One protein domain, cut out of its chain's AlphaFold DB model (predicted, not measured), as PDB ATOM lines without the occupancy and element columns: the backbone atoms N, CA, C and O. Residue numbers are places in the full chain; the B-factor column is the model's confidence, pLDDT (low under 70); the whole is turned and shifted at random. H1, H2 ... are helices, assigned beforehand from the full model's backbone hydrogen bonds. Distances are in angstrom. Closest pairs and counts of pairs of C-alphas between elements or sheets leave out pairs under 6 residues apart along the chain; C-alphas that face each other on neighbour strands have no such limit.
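AT A GLANCE: This is residues 35 to 86 of the 86 residues of the protein "1,6-anhydro-N-acetylmuramyl-L-alanine amidase AmpD" of Enterobacteriaceae bacterium TzEc077 (UniProt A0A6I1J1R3). This domain has little regular structure: a winding chain that holds two short helices, H1 and H2, with long stretches of loop before and after them. The stretch before H1, residues 35 to 52, starts at one end of the elongated outline, and the stretch after H2, residues 72 to 86, folds back from the H2 end. The printed part has 52 residues, with H1 then H2 along the chain and no named strand; the class is all helix, with under half of the residues in named elements. It is only just compact, close to loose, with a radius of gyration of the C-alphas of 11.5 A and spans of 38 by 23 by 15 A.

HOW THE PARTS SIT: H1, residues 53 to 58, and H2, residues 68 to 71, are apart, joined by a short link of 9 residues. In H1 every O i to N i+4 pair is within hydrogen-bond range; H2 is too short for such a pair, and its one O i to N i+3 pair is within range.

IN THESE COORDINATES: H1 measures 8.5 A, from C-alpha 53 at (25.366, 12.403, 42.886). H2 measures 5.6 A and ends with C-alpha 71 at (14.455, 14.148, 49.942).

THE WHOLE: The C-alphas farthest apart, of Gln 35 and Ser 65, are 38.5 A apart. The printed part has no cut, and no printed residue is under 70 in pLDDT.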
ATOM      1  N   GLN A  35      44.477  11.233  64.252       96.81
ATOM      2  CA  GLN A  35      44.961   9.956  64.802       96.81
ATOM      3  C   GLN A  35      44.192   8.730  64.290       96.81
ATOM      4  O   GLN A  35      44.511   7.598  64.645       96.81
ATOM      5  N   MET A  36      43.159   8.937  63.468       96.81
ATOM      6  CA  MET A  36      42.246   7.881  63.041       96.81
ATOM      7  C   MET A  36      41.842   8.057  61.581       96.81
ATOM      8  O   MET A  36      41.605   9.169  61.112       96.81
ATOM      9  N   ILE A  37      41.702   6.923  60.897       97.25
ATOM     10  CA  ILE A  37      41.029   6.820  59.606       97.25
ATOM     11  C   ILE A  37      39.675   6.157  59.843       97.25
ATOM     12  O   ILE A  37      39.605   5.092  60.455       97.25
ATOM     13  N   VAL A  38      38.611   6.771  59.331       98.00
ATOM     14  CA  VAL A  38      37.272   6.176  59.301       98.00
ATOM     15  C   VAL A  38      36.939   5.828  57.858       98.00
ATOM     16  O   VAL A  38      37.028   6.677  56.972       98.00
ATOM     17  N   VAL A  39      36.582   4.569  57.617       97.75
ATOM     18  CA  VAL A  39      36.217   4.082  56.285       97.75
ATOM     19  C   VAL A  39      34.699   4.001  56.190       97.75
ATOM     20  O   VAL A  39      34.063   3.245  56.921       97.75
ATOM     21  N   HIS A  40      34.131   4.768  55.263       97.00
ATOM     22  CA  HIS A  40      32.708   4.742  54.940       97.00
ATOM     23  C   HIS A  40      32.487   4.125  53.560       97.00
ATOM     24  O   HIS A  40      33.340   4.220  52.676       97.00
ATOM     25  N   ASN A  41      31.310   3.537  53.359       95.75
ATOM     26  CA  ASN A  41      30.784   3.266  52.028       95.75
ATOM     27  C   ASN A  41      29.583   4.181  51.771       95.75
ATOM     28  O   ASN A  41      28.909   4.621  52.702       95.75
ATOM     29  N   ILE A  42      29.351   4.504  50.502       96.06
ATOM     30  CA  ILE A  42      28.204   5.300  50.082       96.06
ATOM     31  C   ILE A  42      27.828   4.931  48.646       96.06
ATOM     32  O   ILE A  42      28.688   4.670  47.804       96.06
ATOM     33  N   SER A  43      26.528   4.903  48.379       96.50
ATOM     34  CA  SER A  43      25.938   4.815  47.043       96.50
ATOM     35  C   SER A  43      24.740   5.751  47.016       96.50
ATOM     36  O   SER A  43      23.975   5.798  47.981       96.50
ATOM     37  N   LEU A  44      24.622   6.548  45.958       96.44
ATOM     38  CA  LEU A  44      23.539   7.514  45.797       96.44
ATOM     39  C   LEU A  44      23.035   7.467  44.348       96.44
ATOM     40  O   LEU A  44      23.822   7.784  43.454       96.44
ATOM     41  N   PRO A  45      21.755   7.108  44.112       96.06
ATOM     42  CA  PRO A  45      20.809   6.534  45.085       96.06
ATOM     43  C   PRO A  45      21.311   5.219  45.725       96.06
ATOM     44  O   PRO A  45      22.282   4.639  45.232       96.06
ATOM     45  N   PRO A  46      20.683   4.727  46.813       95.94
ATOM     46  CA  PRO A  46      21.134   3.514  47.488       95.94
ATOM     47  C   PRO A  46      21.294   2.332  46.528       95.94
ATOM     48  O   PRO A  46      20.430   2.074  45.689       95.94
ATOM     49  N   SER A  47      22.413   1.621  46.660       93.94
ATOM     50  CA  SER A  47      22.810   0.476  45.828       93.94
ATOM     51  C   SER A  47      23.034   0.786  44.339       93.94
ATOM     52  O   SER A  47      23.212  -0.142  43.551       93.94
ATOM     53  N   GLN A  48      23.073   2.062  43.944       93.62
ATOM     54  CA  GLN A  48      23.367   2.497  42.578       93.62
ATOM     55  C   GLN A  48      24.729   3.198  42.509       93.62
ATOM     56  O   GLN A  48      25.130   3.930  43.417       93.62
ATOM     57  N   PHE A  49      25.459   2.962  41.417       93.50
ATOM     58  CA  PHE A  49      26.807   3.487  41.195       93.50
ATOM     59  C   PHE A  49      26.874   4.210  39.851       93.50
ATOM     60  O   PHE A  49      26.252   3.772  38.889       93.50
ATOM     61  N   GLY A  50      27.690   5.261  39.773       84.00
ATOM     62  CA  GLY A  50      27.814   6.078  38.565       84.00
ATOM     63  C   GLY A  50      26.632   7.041  38.419       84.00
ATOM     64  O   GLY A  50      25.477   6.640  38.423       84.00
ATOM     65  N   GLY A  51      26.920   8.339  38.339       88.88
ATOM     66  CA  GLY A  51      25.885   9.384  38.292       88.88
ATOM     67  C   GLY A  51      26.321  10.724  38.884       88.88
ATOM     68  O   GLY A  51      25.634  11.722  38.723       88.88
ATOM     69  N   GLY A  52      27.470  10.773  39.568       95.62
ATOM     70  CA  GLY A  52      28.027  12.017  40.115       95.62
ATOM     71  C   GLY A  52      27.286  12.575  41.337       95.62
ATOM     72  O   GLY A  52      27.742  13.552  41.926       95.62
ATOM     73  N   TYR A  53      26.196  11.937  41.772       97.62
ATOM     74  CA  TYR A  53      25.366  12.403  42.886       97.62
ATOM     75  C   TYR A  53      26.114  12.492  44.217       97.62
ATOM     76  O   TYR A  53      25.836  13.385  45.004       97.62
ATOM     77  N   ILE A  54      27.096  11.617  44.462       97.69
ATOM     78  CA  ILE A  54      27.907  11.660  45.689       97.69
ATOM     79  C   ILE A  54      28.695  12.976  45.775       97.69
ATOM     80  O   ILE A  54      28.724  13.617  46.822       97.69
ATOM     81  N   GLU A  55      29.296  13.415  44.670       97.19
ATOM     82  CA  GLU A  55      30.028  14.684  44.634       97.19
ATOM     83  C   GLU A  55      29.084  15.872  44.750       97.19
ATOM     84  O   GLU A  55      29.353  16.788  45.521       97.19
ATOM     85  N   GLN A  56      27.954  15.838  44.039       97.88
ATOM     86  CA  GLN A  56      26.933  16.879  44.148       97.88
ATOM     87  C   GLN A  56      26.422  17.001  45.588       97.88
ATOM     88  O   GLN A  56      26.323  18.114  46.099       97.88
ATOM     89  N   PHE A  57      26.170  15.878  46.264       98.19
ATOM     90  CA  PHE A  57      25.760  15.841  47.665       98.19
ATOM     91  C   PHE A  57      26.806  16.491  48.566       98.19
ATOM     92  O   PHE A  57      26.493  17.432  49.292       98.19
ATOM     93  N   PHE A  58      28.072  16.085  48.439       98.25
ATOM     94  CA  PHE A  58      29.154  16.680  49.220       98.25
ATOM     95  C   PHE A  58      29.406  18.156  48.894       98.25
ATOM     96  O   PHE A  58      29.991  18.857  49.712       98.25
ATOM     97  N   GLN A  59      28.970  18.662  47.739       98.06
ATOM     98  CA  GLN A  59      29.086  20.072  47.356       98.06
ATOM     99  C   GLN A  59      27.833  20.917  47.649       98.06
ATOM    100  O   GLN A  59      27.830  22.093  47.283       98.06
ATOM    101  N   ASN A  60      26.792  20.363  48.284       98.00
ATOM    102  CA  ASN A  60      25.466  20.992  48.445       98.00
ATOM    103  C   ASN A  60      24.802  21.377  47.108       98.00
ATOM    104  O   ASN A  60      24.143  22.409  47.000       98.00
ATOM    105  N   LYS A  61      25.009  20.567  46.068       97.81
ATOM    106  CA  LYS A  61      24.480  20.764  44.706       97.81
ATOM    107  C   LYS A  61      23.559  19.635  44.248       97.81
ATOM    108  O   LYS A  61      23.205  19.595  43.074       97.81
ATOM    109  N   LEU A  62      23.239  18.688  45.129       97.88
ATOM    110  CA  LEU A  62      22.364  17.578  44.780       97.88
ATOM    111  C   LEU A  62      20.951  18.106  44.521       97.88
ATOM    112  O   LEU A  62      20.378  18.782  45.370       97.88
ATOM    113  N   ASP A  63      20.400  17.789  43.353       97.19
ATOM    114  CA  ASP A  63      18.996  18.054  43.061       97.19
ATOM    115  C   ASP A  63      18.124  17.013  43.773       97.19
ATOM    116  O   ASP A  63      18.067  15.842  43.389       97.19
ATOM    117  N   TRP A  64      17.441  17.453  44.828       97.06
ATOM    118  CA  TRP A  64      16.617  16.601  45.686       97.06
ATOM    119  C   TRP A  64      15.383  16.035  44.974       97.06
ATOM    120  O   TRP A  64      14.809  15.049  45.434       97.06
ATOM    121  N   SER A  65      14.980  16.620  43.841       96.69
ATOM    122  CA  SER A  65      13.806  16.180  43.082       96.69
ATOM    123  C   SER A  65      14.058  14.923  42.241       96.69
ATOM    124  O   SER A  65      13.109  14.235  41.864       96.69
ATOM    125  N   VAL A  66      15.326  14.583  41.986       96.50
ATOM    126  CA  VAL A  66      15.728  13.499  41.071       96.50
ATOM    127  C   VAL A  66      15.394  12.108  41.610       96.50
ATOM    128  O   VAL A  66      15.154  11.185  40.831       96.50
ATOM    129  N   HIS A  67      15.384  11.920  42.931       97.44
ATOM    130  CA  HIS A  67      15.118  10.614  43.527       97.44
ATOM    131  C   HIS A  67      14.463  10.749  44.912       97.44
ATOM    132  O   HIS A  67      14.964  11.521  45.727       97.44
ATOM    133  N   PRO A  68      13.432   9.947  45.259       97.44
ATOM    134  CA  PRO A  68      12.746  10.042  46.556       97.44
ATOM    135  C   PRO A  68      13.675   9.949  47.774       97.44
ATOM    136  O   PRO A  68      13.493  10.649  48.761       97.44
ATOM    137  N   TYR A  69      14.723   9.123  47.695       97.69
ATOM    138  CA  TYR A  69      15.737   9.038  48.755       97.69
ATOM    139  C   TYR A  69      16.486  10.361  48.995       97.69
ATOM    140  O   TYR A  69      16.887  10.640  50.117       97.69
ATOM    141  N   PHE A  70      16.686  11.194  47.972       97.75
ATOM    142  CA  PHE A  70      17.409  12.455  48.150       97.75
ATOM    143  C   PHE A  70      16.634  13.420  49.052       97.75
ATOM    144  O   PHE A  70      17.249  14.111  49.857       97.75
ATOM    145  N   GLN A  71      15.301  13.375  49.027       97.62
ATOM    146  CA  GLN A  71      14.455  14.148  49.942       97.62
ATOM    147  C   GLN A  71      14.695  13.776  51.414       97.62
ATOM    148  O   GLN A  71      14.603  14.629  52.290       97.62
ATOM    149  N   THR A  72      15.066  12.524  51.720       97.69
ATOM    150  CA  THR A  72      15.309  12.101  53.114       97.69
ATOM    151  C   THR A  72      16.613  12.650  53.696       97.69
ATOM    152  O   THR A  72      16.836  12.555  54.901       97.69
ATOM    153  N   ILE A  73      17.493  13.177  52.843       97.19
ATOM    154  CA  ILE A  73      18.791  13.763  53.202       97.19
ATOM    155  C   ILE A  73      18.891  15.232  52.763       97.19
ATOM    156  O   ILE A  73      19.983  15.803  52.741       97.19
ATOM    157  N   GLU A  74      17.760  15.847  52.406       97.50
ATOM    158  CA  GLU A  74      17.694  17.239  51.974       97.50
ATOM    159  C   GLU A  74      18.215  18.180  53.068       97.50
ATOM    160  O   GLU A  74      17.925  18.029  54.256       97.50
ATOM    161  N   GLY A  75      19.033  19.152  52.660       95.94
ATOM    162  CA  GLY A  75      19.621  20.143  53.563       95.94
ATOM    163  C   GLY A  75      20.779  19.633  54.426       95.94
ATOM    164  O   GLY A  75      21.410  20.440  55.111       95.94
ATOM    165  N   MET A  76      21.117  18.337  54.385       97.75
ATOM    166  CA  MET A  76      22.302  17.825  55.077       97.75
ATOM    167  C   MET A  76      23.579  18.442  54.498       97.75
ATOM    168  O   MET A  76      23.826  18.382  53.296       97.75
ATOM    169  N   GLN A  77      24.421  18.988  55.376       98.19
ATOM    170  CA  GLN A  77      25.725  19.548  55.028       98.19
ATOM    171  C   GLN A  77      26.824  18.591  55.473       98.19
ATOM    172  O   GLN A  77      27.239  18.584  56.631       98.19
ATOM    173  N   VAL A  78      27.280  17.753  54.548       97.94
ATOM    174  CA  VAL A  78      28.310  16.742  54.808       97.94
ATOM    175  C   VAL A  78      29.358  16.732  53.704       97.94
ATOM    176  O   VAL A  78      29.123  17.199  52.589       97.94
ATOM    177  N   SER A  79      30.537  16.205  54.009       98.38
ATOM    178  CA  SER A  79      31.614  15.979  53.048       98.38
ATOM    179  C   SER A  79      32.494  14.814  53.506       98.38
ATOM    180  O   SER A  79      32.336  14.288  54.608       98.38
ATOM    181  N   THR A  80      33.425  14.403  52.649       98.12
ATOM    182  CA  THR A  80      34.510  13.475  52.986       98.12
ATOM    183  C   THR A  80      35.832  14.064  52.510       98.12
ATOM    184  O   THR A  80      35.862  14.859  51.570       98.12
ATOM    185  N   HIS A  81      36.937  13.638  53.118       97.44
ATOM    186  CA  HIS A  81      38.275  13.993  52.648       97.44
ATOM    187  C   HIS A  81      38.639  13.285  51.337       97.44
ATOM    188  O   HIS A  81      39.318  13.870  50.499       97.44
ATOM    189  N   LEU A  82      38.201  12.034  51.155       97.31
ATOM    190  CA  LEU A  82      38.490  11.229  49.968       97.31
ATOM    191  C   LEU A  82      37.261  10.423  49.540       97.31
ATOM    192  O   LEU A  82      36.538   9.874  50.375       97.31
ATOM    193  N   LEU A  83      37.068  10.325  48.225       97.19
ATOM    194  CA  LEU A  83      36.093   9.454  47.575       97.19
ATOM    195  C   LEU A  83      36.828   8.591  46.550       97.19
ATOM    196  O   LEU A  83      37.437   9.110  45.617       97.19
ATOM    197  N   ILE A  84      36.752   7.274  46.722       95.12
ATOM    198  CA  ILE A  84      37.291   6.302  45.772       95.12
ATOM    199  C   ILE A  84      36.098   5.668  45.065       95.12
ATOM    200  O   ILE A  84      35.296   4.971  45.686       95.12
ATOM    201  N   LEU A  85      35.955   5.972  43.778       93.31
ATOM    202  CA  LEU A  85      34.919   5.394  42.925       93.31
ATOM    203  C   LEU A  85      35.359   4.016  42.407       93.31
ATOM    204  O   LEU A  85      36.538   3.666  42.489       93.31
ATOM    205  N   ARG A  86      34.396   3.238  41.906       87.00
ATOM    206  CA  ARG A  86      34.672   1.974  41.211       87.00
ATOM    207  C   ARG A  86      35.276   2.190  39.830       87.00
ATOM    208  O   ARG A  86      34.962   3.233  39.216       87.00
TER     209      ARG A  86